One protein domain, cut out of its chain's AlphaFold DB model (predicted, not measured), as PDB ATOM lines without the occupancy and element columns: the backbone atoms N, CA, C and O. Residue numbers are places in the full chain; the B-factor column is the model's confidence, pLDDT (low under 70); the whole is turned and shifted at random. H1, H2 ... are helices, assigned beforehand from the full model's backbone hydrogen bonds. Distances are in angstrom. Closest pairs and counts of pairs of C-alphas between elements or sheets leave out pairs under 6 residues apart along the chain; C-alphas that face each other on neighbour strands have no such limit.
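AT A GLANCE: This is residues 184 to 241 of the 930 residues of the protein "Hypothetical protein" of Alexandrium monilatum (UniProt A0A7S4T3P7). Two helices, H1 and H4, lie side by side and run the same way, and the very short helices H2 and H5 pack on them, H2 on H1 and H5 on H4. The short H3 sits by the first residues of H4, and H6 lies off to one end of the longest axis, with H1 towards the other end, touching no helix. The printed part has 58 residues with six named helices, H1 to H6 in order along the chain, and no named strand; its class is all helix. It is compact, with a radius of gyration of the C-alphas of 10.2 A, and the C-alphas span 31 by 20 by 16 A, only just elongated.

IN THESE COORDINATES: H1, residues 185 to 195, is 15.3 A long and begins at C-alpha 185, (195.016, 156.076, 118.677). H2 is residues 197 to 200, 5.7 A, and H3 is residues 205 to 209, 5.9 A. H4, residues 211 to 220, is 14.4 A long, with C-alpha 211 at (186.257, 151.235, 125.090). H5 is residues 223 to 226, 5.0 A. H6, residues 232 to 240, is 11.8 A long and ends at C-alpha 240, (173.559, 151.122, 132.714).

HOW THE PARTS SIT: H4 is the hub, touching three helices. H1 touches H4 at a shallow tilt of 28 degrees, the same way; their closest C-alphas, of Leu 189 and Ala 217, are 6.1 A apart. H5 touches H4, closest at the C-alphas of Ala 218 and Val 226, 5.9 A. H3 and H4 touch only at the corner by their link, and only just, with 3 pairs of C-alphas within 8 A; the closest are Leu 207 and Phe 213, 6.3 A. H2 touches H1, closest at the C-alphas of Ile 192 and Val 199, 6.2 A. H2 and H5 only just touch, with 3 pairs of C-alphas within 8 A, the closest being Pro 197 and Val 226, 6.3 A. H6 is close to H3 but not clearly touching, with the C-alphas of Ala 209 and Leu 234 7.0 A apart. H6 and H1 are apart, and so are H6 and H5. Every O i to N i+4 pair is within hydrogen-bond range in H1, H3 and H6, and 5 of 6 are in H4; H2 and H5 are too short for such a pair, and their one O i to N i+3 pair is within range in H2 but not in H5.

THE WHOLE: The two C-alphas farthest apart, of Glu 194 and Ala 240, are 30.9 A from each other. The printed part has no cut, and the five links between its helices are tight. The mean pLDDT of the printed part is 77.9, and the residues under 70 are 232 to 241.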
ATOM      1  N   ASP A 184     194.414 157.070 114.158       87.44
ATOM      2  CA  ASP A 184     195.620 156.882 114.959       87.44
ATOM      3  C   ASP A 184     195.307 157.132 116.445       87.44
ATOM      4  O   ASP A 184     194.990 158.246 116.870       87.44
ATOM      5  N   ARG A 185     195.351 156.057 117.244       86.62
ATOM      6  CA  ARG A 185     195.016 156.076 118.677       86.62
ATOM      7  C   ARG A 185     195.859 157.098 119.438       86.62
ATOM      8  O   ARG A 185     195.324 157.818 120.282       86.62
ATOM      9  N   ASP A 186     197.156 157.128 119.166       86.75
ATOM     10  CA  ASP A 186     198.128 157.805 120.017       86.75
ATOM     11  C   ASP A 186     198.223 159.284 119.636       86.75
ATOM     12  O   ASP A 186     198.230 160.143 120.521       86.75
ATOM     13  N   PHE A 187     198.127 159.596 118.336       86.31
ATOM     14  CA  PHE A 187     197.876 160.965 117.874       86.31
ATOM     15  C   PHE A 187     196.604 161.545 118.508       86.31
ATOM     16  O   PHE A 187     196.626 162.656 119.037       86.31
ATOM     17  N   MET A 188     195.500 160.789 118.504       84.06
ATOM     18  CA  MET A 188     194.231 161.257 119.064       84.06
ATOM     19  C   MET A 188     194.280 161.439 120.584       84.06
ATOM     20  O   MET A 188     193.718 162.410 121.088       84.06
ATOM     21  N   LEU A 189     194.968 160.565 121.328       84.88
ATOM     22  CA  LEU A 189     195.168 160.752 122.771       84.88
ATOM     23  C   LEU A 189     196.009 162.001 123.078       84.88
ATOM     24  O   LEU A 189     195.660 162.730 124.005       84.88
ATOM     25  N   GLN A 190     197.046 162.292 122.283       82.62
ATOM     26  CA  GLN A 190     197.827 163.525 122.429       82.62
ATOM     27  C   GLN A 190     197.020 164.777 122.044       82.62
ATOM     28  O   GLN A 190     197.049 165.770 122.766       82.62
ATOM     29  N   ALA A 191     196.247 164.743 120.956       82.62
ATOM     30  CA  ALA A 191     195.415 165.876 120.547       82.62
ATOM     31  C   ALA A 191     194.334 166.221 121.594       82.62
ATOM     32  O   ALA A 191     194.000 167.391 121.780       82.62
ATOM     33  N   ILE A 192     193.828 165.218 122.323       83.38
ATOM     34  CA  ILE A 192     192.910 165.394 123.462       83.38
ATOM     35  C   ILE A 192     193.615 166.027 124.674       83.38
ATOM     36  O   ILE A 192     192.978 166.763 125.424       83.38
ATOM     37  N   GLU A 193     194.907 165.772 124.871       82.56
ATOM     38  CA  GLU A 193     195.712 166.378 125.941       82.56
ATOM     39  C   GLU A 193     196.063 167.848 125.637       82.56
ATOM     40  O   GLU A 193     195.984 168.698 126.522       82.56
ATOM     41  N   GLU A 194     196.366 168.171 124.374       80.31
ATOM     42  CA  GLU A 194     196.724 169.526 123.924       80.31
ATOM     43  C   GLU A 194     195.512 170.452 123.713       80.31
ATOM     44  O   GLU A 194     195.513 171.597 124.167       80.31
ATOM     45  N   ALA A 195     194.475 169.979 123.009       76.19
ATOM     46  CA  ALA A 195     193.321 170.783 122.584       76.19
ATOM     47  C   ALA A 195     192.010 170.431 123.317       76.19
ATOM     48  O   ALA A 195     190.985 171.096 123.130       76.19
ATOM     49  N   GLY A 196     192.027 169.417 124.184       80.38
ATOM     50  CA  GLY A 196     190.876 169.000 124.981       80.38
ATOM     51  C   GLY A 196     189.900 168.063 124.251       80.38
ATOM     52  O   GLY A 196     190.118 167.642 123.113       80.38
ATOM     53  N   PRO A 197     188.759 167.736 124.883       78.25
ATOM     54  CA  PRO A 197     187.874 166.662 124.435       78.25
ATOM     55  C   PRO A 197     187.040 167.011 123.191       78.25
ATOM     56  O   PRO A 197     186.266 166.174 122.743       78.25
ATOM     57  N   GLY A 198     187.171 168.217 122.623       76.12
ATOM     58  CA  GLY A 198     186.479 168.607 121.388       76.12
ATOM     59  C   GLY A 198     186.942 167.816 120.160       76.12
ATOM     60  O   GLY A 198     186.122 167.467 119.319       76.12
ATOM     61  N   VAL A 199     188.223 167.429 120.108       80.06
ATOM     62  CA  VAL A 199     188.803 166.647 118.993       80.06
ATOM     63  C   VAL A 199     188.156 165.253 118.865       80.06
ATOM     64  O   VAL A 199     188.240 164.606 117.825       80.06
ATOM     65  N   LEU A 200     187.437 164.781 119.894       81.38
ATOM     66  CA  LEU A 200     186.661 163.539 119.824       81.38
ATOM     67  C   LEU A 200     185.469 163.599 118.853       81.38
ATOM     68  O   LEU A 200     184.942 162.538 118.527       81.38
ATOM     69  N   GLU A 201     185.036 164.775 118.389       80.81
ATOM     70  CA  GLU A 201     184.009 164.876 117.340       80.81
ATOM     71  C   GLU A 201     184.536 164.360 115.989       80.81
ATOM     72  O   GLU A 201     183.869 163.555 115.334       80.81
ATOM     73  N   ASP A 202     185.773 164.725 115.641       79.44
ATOM     74  CA  ASP A 202     186.458 164.307 114.410       79.44
ATOM     75  C   ASP A 202     186.935 162.844 114.437       79.44
ATOM     76  O   ASP A 202     187.169 162.231 113.391       79.44
ATOM     77  N   ALA A 203     187.075 162.263 115.633       82.25
ATOM     78  CA  ALA A 203     187.563 160.903 115.828       82.25
ATOM     79  C   ALA A 203     186.764 159.875 115.005       82.25
ATOM     80  O   ALA A 203     185.526 159.899 114.961       82.25
ATOM     81  N   SER A 204     187.464 158.910 114.408       84.50
ATOM     82  CA  SER A 204     186.830 157.816 113.667       84.50
ATOM     83  C   SER A 204     185.839 157.026 114.533       84.50
ATOM     84  O   SER A 204     186.035 156.834 115.737       84.50
ATOM     85  N   GLU A 205     184.770 156.512 113.915       81.06
ATOM     86  CA  GLU A 205     183.759 155.714 114.627       81.06
ATOM     87  C   GLU A 205     184.354 154.455 115.274       81.06
ATOM     88  O   GLU A 205     183.883 154.028 116.323       81.06
ATOM     89  N   ALA A 206     185.435 153.908 114.707       84.38
ATOM     90  CA  ALA A 206     186.186 152.803 115.293       84.38
ATOM     91  C   ALA A 206     186.822 153.179 116.647       84.38
ATOM     92  O   ALA A 206     186.683 152.420 117.603       84.38
ATOM     93  N   LEU A 207     187.450 154.358 116.765       83.62
ATOM     94  CA  LEU A 207     187.974 154.849 118.047       83.62
ATOM     95  C   LEU A 207     186.841 155.245 119.009       83.62
ATOM     96  O   LEU A 207     186.895 154.896 120.186       83.62
ATOM     97  N   ARG A 208     185.762 155.882 118.527       81.88
ATOM     98  CA  ARG A 208     184.571 156.192 119.351       81.88
ATOM     99  C   ARG A 208     183.772 154.955 119.796       81.88
ATOM    100  O   ARG A 208     182.951 155.061 120.713       81.88
ATOM    101  N   ALA A 209     184.026 153.795 119.191       83.62
ATOM    102  CA  ALA A 209     183.538 152.487 119.620       83.62
ATOM    103  C   ALA A 209     184.569 151.687 120.445       83.62
ATOM    104  O   ALA A 209     184.181 150.719 121.105       83.62
ATOM    105  N   ASP A 210     185.851 152.076 120.471       86.00
ATOM    106  CA  ASP A 210     186.844 151.436 121.334       86.00
ATOM    107  C   ASP A 210     186.723 151.933 122.779       86.00
ATOM    108  O   ASP A 210     187.053 153.065 123.147       86.00
ATOM    109  N   ARG A 211     186.303 151.014 123.648       81.44
ATOM    110  CA  ARG A 211     186.257 151.235 125.090       81.44
ATOM    111  C   ARG A 211     187.642 151.519 125.679       81.44
ATOM    112  O   ARG A 211     187.710 152.277 126.641       81.44
ATOM    113  N   ALA A 212     188.715 150.914 125.170       84.50
ATOM    114  CA  ALA A 212     190.055 151.128 125.709       84.50
ATOM    115  C   ALA A 212     190.568 152.538 125.384       84.50
ATOM    116  O   ALA A 212     191.161 153.179 126.243       84.50
ATOM    117  N   PHE A 213     190.325 153.051 124.177       87.25
ATOM    118  CA  PHE A 213     190.618 154.434 123.789       87.25
ATOM    119  C   PHE A 213     189.809 155.424 124.624       87.25
ATOM    120  O   PHE A 213     190.386 156.315 125.237       87.25
ATOM    121  N   LEU A 214     188.492 155.228 124.736       81.94
ATOM    122  CA  LEU A 214     187.634 156.126 125.515       81.94
ATOM    123  C   LEU A 214     187.942 156.124 127.017       81.94
ATOM    124  O   LEU A 214     187.703 157.134 127.673       81.94
ATOM    125  N   VAL A 215     188.480 155.032 127.573       82.38
ATOM    126  CA  VAL A 215     189.011 155.018 128.946       82.38
ATOM    127  C   VAL A 215     190.308 155.832 129.025       82.38
ATOM    128  O   VAL A 215     190.360 156.761 129.823       82.38
ATOM    129  N   SER A 216     191.281 155.608 128.132       84.62
ATOM    130  CA  SER A 216     192.521 156.407 128.085       84.62
ATOM    131  C   SER A 216     192.301 157.902 127.806       84.62
ATOM    132  O   SER A 216     193.077 158.741 128.267       84.62
ATOM    133  N   ALA A 217     191.233 158.253 127.087       83.44
ATOM    134  CA  ALA A 217     190.785 159.628 126.894       83.44
ATOM    135  C   ALA A 217     190.080 160.189 128.142       83.44
ATOM    136  O   ALA A 217     190.274 161.355 128.471       83.44
ATOM    137  N   ALA A 218     189.298 159.370 128.859       81.19
ATOM    138  CA  ALA A 218     188.607 159.737 130.101       81.19
ATOM    139  C   ALA A 218     189.514 159.786 131.353       81.19
ATOM    140  O   ALA A 218     189.063 160.197 132.426       81.19
ATOM    141  N   GLU A 219     190.765 159.340 131.218       84.25
ATOM    142  CA  GLU A 219     191.862 159.536 132.173       84.25
ATOM    143  C   GLU A 219     192.546 160.905 131.975       84.25
ATOM    144  O   GLU A 219     192.945 161.530 132.954       84.25
ATOM    145  N   ARG A 220     192.639 161.389 130.725       79.81
ATOM    146  CA  ARG A 220     193.296 162.658 130.338       79.81
ATOM    147  C   ARG A 220     192.353 163.864 130.371       79.81
ATOM    148  O   ARG A 220     192.701 164.919 130.887       79.81
ATOM    149  N   CYS A 221     191.142 163.696 129.848       73.06
ATOM    150  CA  CYS A 221     190.025 164.638 129.944       73.06
ATOM    151  C   CYS A 221     188.915 164.024 130.800       73.06
ATOM    152  O   CYS A 221     188.850 162.805 130.943       73.06
ATOM    153  N   SER A 222     188.009 164.815 131.387       79.44
ATOM    154  CA  SER A 222     187.064 164.218 132.335       79.44
ATOM    155  C   SER A 222     186.067 163.281 131.638       79.44
ATOM    156  O   SER A 222     185.514 163.586 130.579       79.44
ATOM    157  N   LEU A 223     185.754 162.145 132.272       73.62
ATOM    158  CA  LEU A 223     184.767 161.178 131.765       73.62
ATOM    159  C   LEU A 223     183.410 161.826 131.407       73.62
ATOM    160  O   LEU A 223     182.704 161.338 130.526       73.62
ATOM    161  N   ALA A 224     183.036 162.927 132.065       74.00
ATOM    162  CA  ALA A 224     181.808 163.669 131.773       74.00
ATOM    163  C   ALA A 224     181.831 164.386 130.408       74.00
ATOM    164  O   ALA A 224     180.768 164.581 129.819       74.00
ATOM    165  N   GLU A 225     183.015 164.748 129.914       77.94
ATOM    166  CA  GLU A 225     183.250 165.432 128.636       77.94
ATOM    167  C   GLU A 225     183.563 164.452 127.498       77.94
ATOM    168  O   GLU A 225     183.321 164.779 126.343       77.94
ATOM    169  N   VAL A 226     184.022 163.233 127.811       78.12
ATOM    170  CA  VAL A 226     184.270 162.147 126.838       78.12
ATOM    171  C   VAL A 226     182.997 161.332 126.533       78.12
ATOM    172  O   VAL A 226     182.740 160.955 125.389       78.12
ATOM    173  N   LEU A 227     182.132 161.107 127.534       74.94
ATOM    174  CA  LEU A 227     180.852 160.384 127.389       74.94
ATOM    175  C   LEU A 227     179.850 160.918 126.332       74.94
ATOM    176  O   LEU A 227     179.021 160.117 125.886       74.94
ATOM    177  N   PRO A 228     179.827 162.210 125.944       80.50
ATOM    178  CA  PRO A 228     179.007 162.705 124.840       80.50
ATOM    179  C   PRO A 228     179.384 162.126 123.472       80.50
ATOM    180  O   PRO A 228     178.474 161.869 122.684       80.50
ATOM    181  N   TYR A 229     180.680 161.907 123.220       73.88
ATOM    182  CA  TYR A 229     181.225 161.479 121.922       73.88
ATOM    183  C   TYR A 229     181.303 159.953 121.769       73.88
ATOM    184  O   TYR A 229     181.327 159.441 120.653       73.88
ATOM    185  N   ALA A 230     181.307 159.211 122.880       76.50
ATOM    186  CA  ALA A 230     181.249 157.752 122.872       76.50
ATOM    187  C   ALA A 230     180.002 157.225 122.132       76.50
ATOM    188  O   ALA A 230     178.887 157.705 122.368       76.50
ATOM    189  N   CYS A 231     180.177 156.194 121.294       75.25
ATOM    190  CA  CYS A 231     179.085 155.556 120.553       75.25
ATOM    191  C   CYS A 231     177.927 155.119 121.471       75.25
ATOM    192  O   CYS A 231     178.141 154.729 122.626       75.25
ATOM    193  N   GLU A 232     176.690 155.146 120.950       69.06
ATOM    194  CA  GLU A 232     175.476 154.935 121.756       69.06
ATOM    195  C   GLU A 232     175.491 153.628 122.558       69.06
ATOM    196  O   GLU A 232     175.016 153.612 123.691       69.06
ATOM    197  N   GLU A 233     176.089 152.554 122.033       66.75
ATOM    198  CA  GLU A 233     176.215 151.278 122.744       66.75
ATOM    199  C   GLU A 233     177.089 151.385 124.004       66.75
ATOM    200  O   GLU A 233     176.671 150.966 125.086       66.75
ATOM    201  N   LEU A 234     178.270 152.011 123.918       68.31
ATOM    202  CA  LEU A 234     179.128 152.237 125.085       68.31
ATOM    203  C   LEU A 234     178.508 153.243 126.054       68.31
ATOM    204  O   LEU A 234     178.560 153.044 127.270       68.31
ATOM    205  N   ARG A 235     177.849 154.283 125.538       69.31
ATOM    206  CA  ARG A 235     177.109 155.260 126.346       69.31
ATOM    207  C   ARG A 235     175.923 154.611 127.074       69.31
ATOM    208  O   ARG A 235     175.655 154.943 128.233       69.31
ATOM    209  N   ALA A 236     175.255 153.637 126.457       66.25
ATOM    210  CA  ALA A 236     174.228 152.810 127.083       66.25
ATOM    211  C   ALA A 236     174.825 151.871 128.145       66.25
ATOM    212  O   ALA A 236     174.308 151.816 129.259       66.25
ATOM    213  N   VAL A 237     175.946 151.197 127.866       64.62
ATOM    214  CA  VAL A 237     176.634 150.321 128.835       64.62
ATOM    215  C   VAL A 237     177.120 151.100 130.064       64.62
ATOM    216  O   VAL A 237     176.848 150.685 131.190       64.62
ATOM    217  N   LEU A 238     177.771 152.252 129.876       59.53
ATOM    218  CA  LEU A 238     178.314 153.082 130.962       59.53
ATOM    219  C   LEU A 238     177.225 153.832 131.752       59.53
ATOM    220  O   LEU A 238     177.388 154.105 132.943       59.53
ATOM    221  N   SER A 239     176.076 154.130 131.136       59.41
ATOM    222  CA  SER A 239     174.908 154.645 131.868       59.41
ATOM    223  C   SER A 239     174.108 153.541 132.575       59.41
ATOM    224  O   SER A 239     173.525 153.805 133.631       59.41
ATOM    225  N   ALA A 240     174.137 152.302 132.071       53.09
ATOM    226  CA  ALA A 240     173.559 151.122 132.714       53.09
ATOM    227  C   ALA A 240     174.427 150.554 133.854       53.09
ATOM    228  O   ALA A 240     173.882 149.973 134.792       53.09
ATOM    229  N   SER A 241     175.751 150.762 133.839       47.22
ATOM    230  CA  SER A 241     176.664 150.356 134.923       47.22
ATOM    231  C   SER A 241     176.569 151.232 136.181       47.22
ATOM    232  O   SER A 241     177.300 151.019 137.150       47.22
TER     233      SER A 241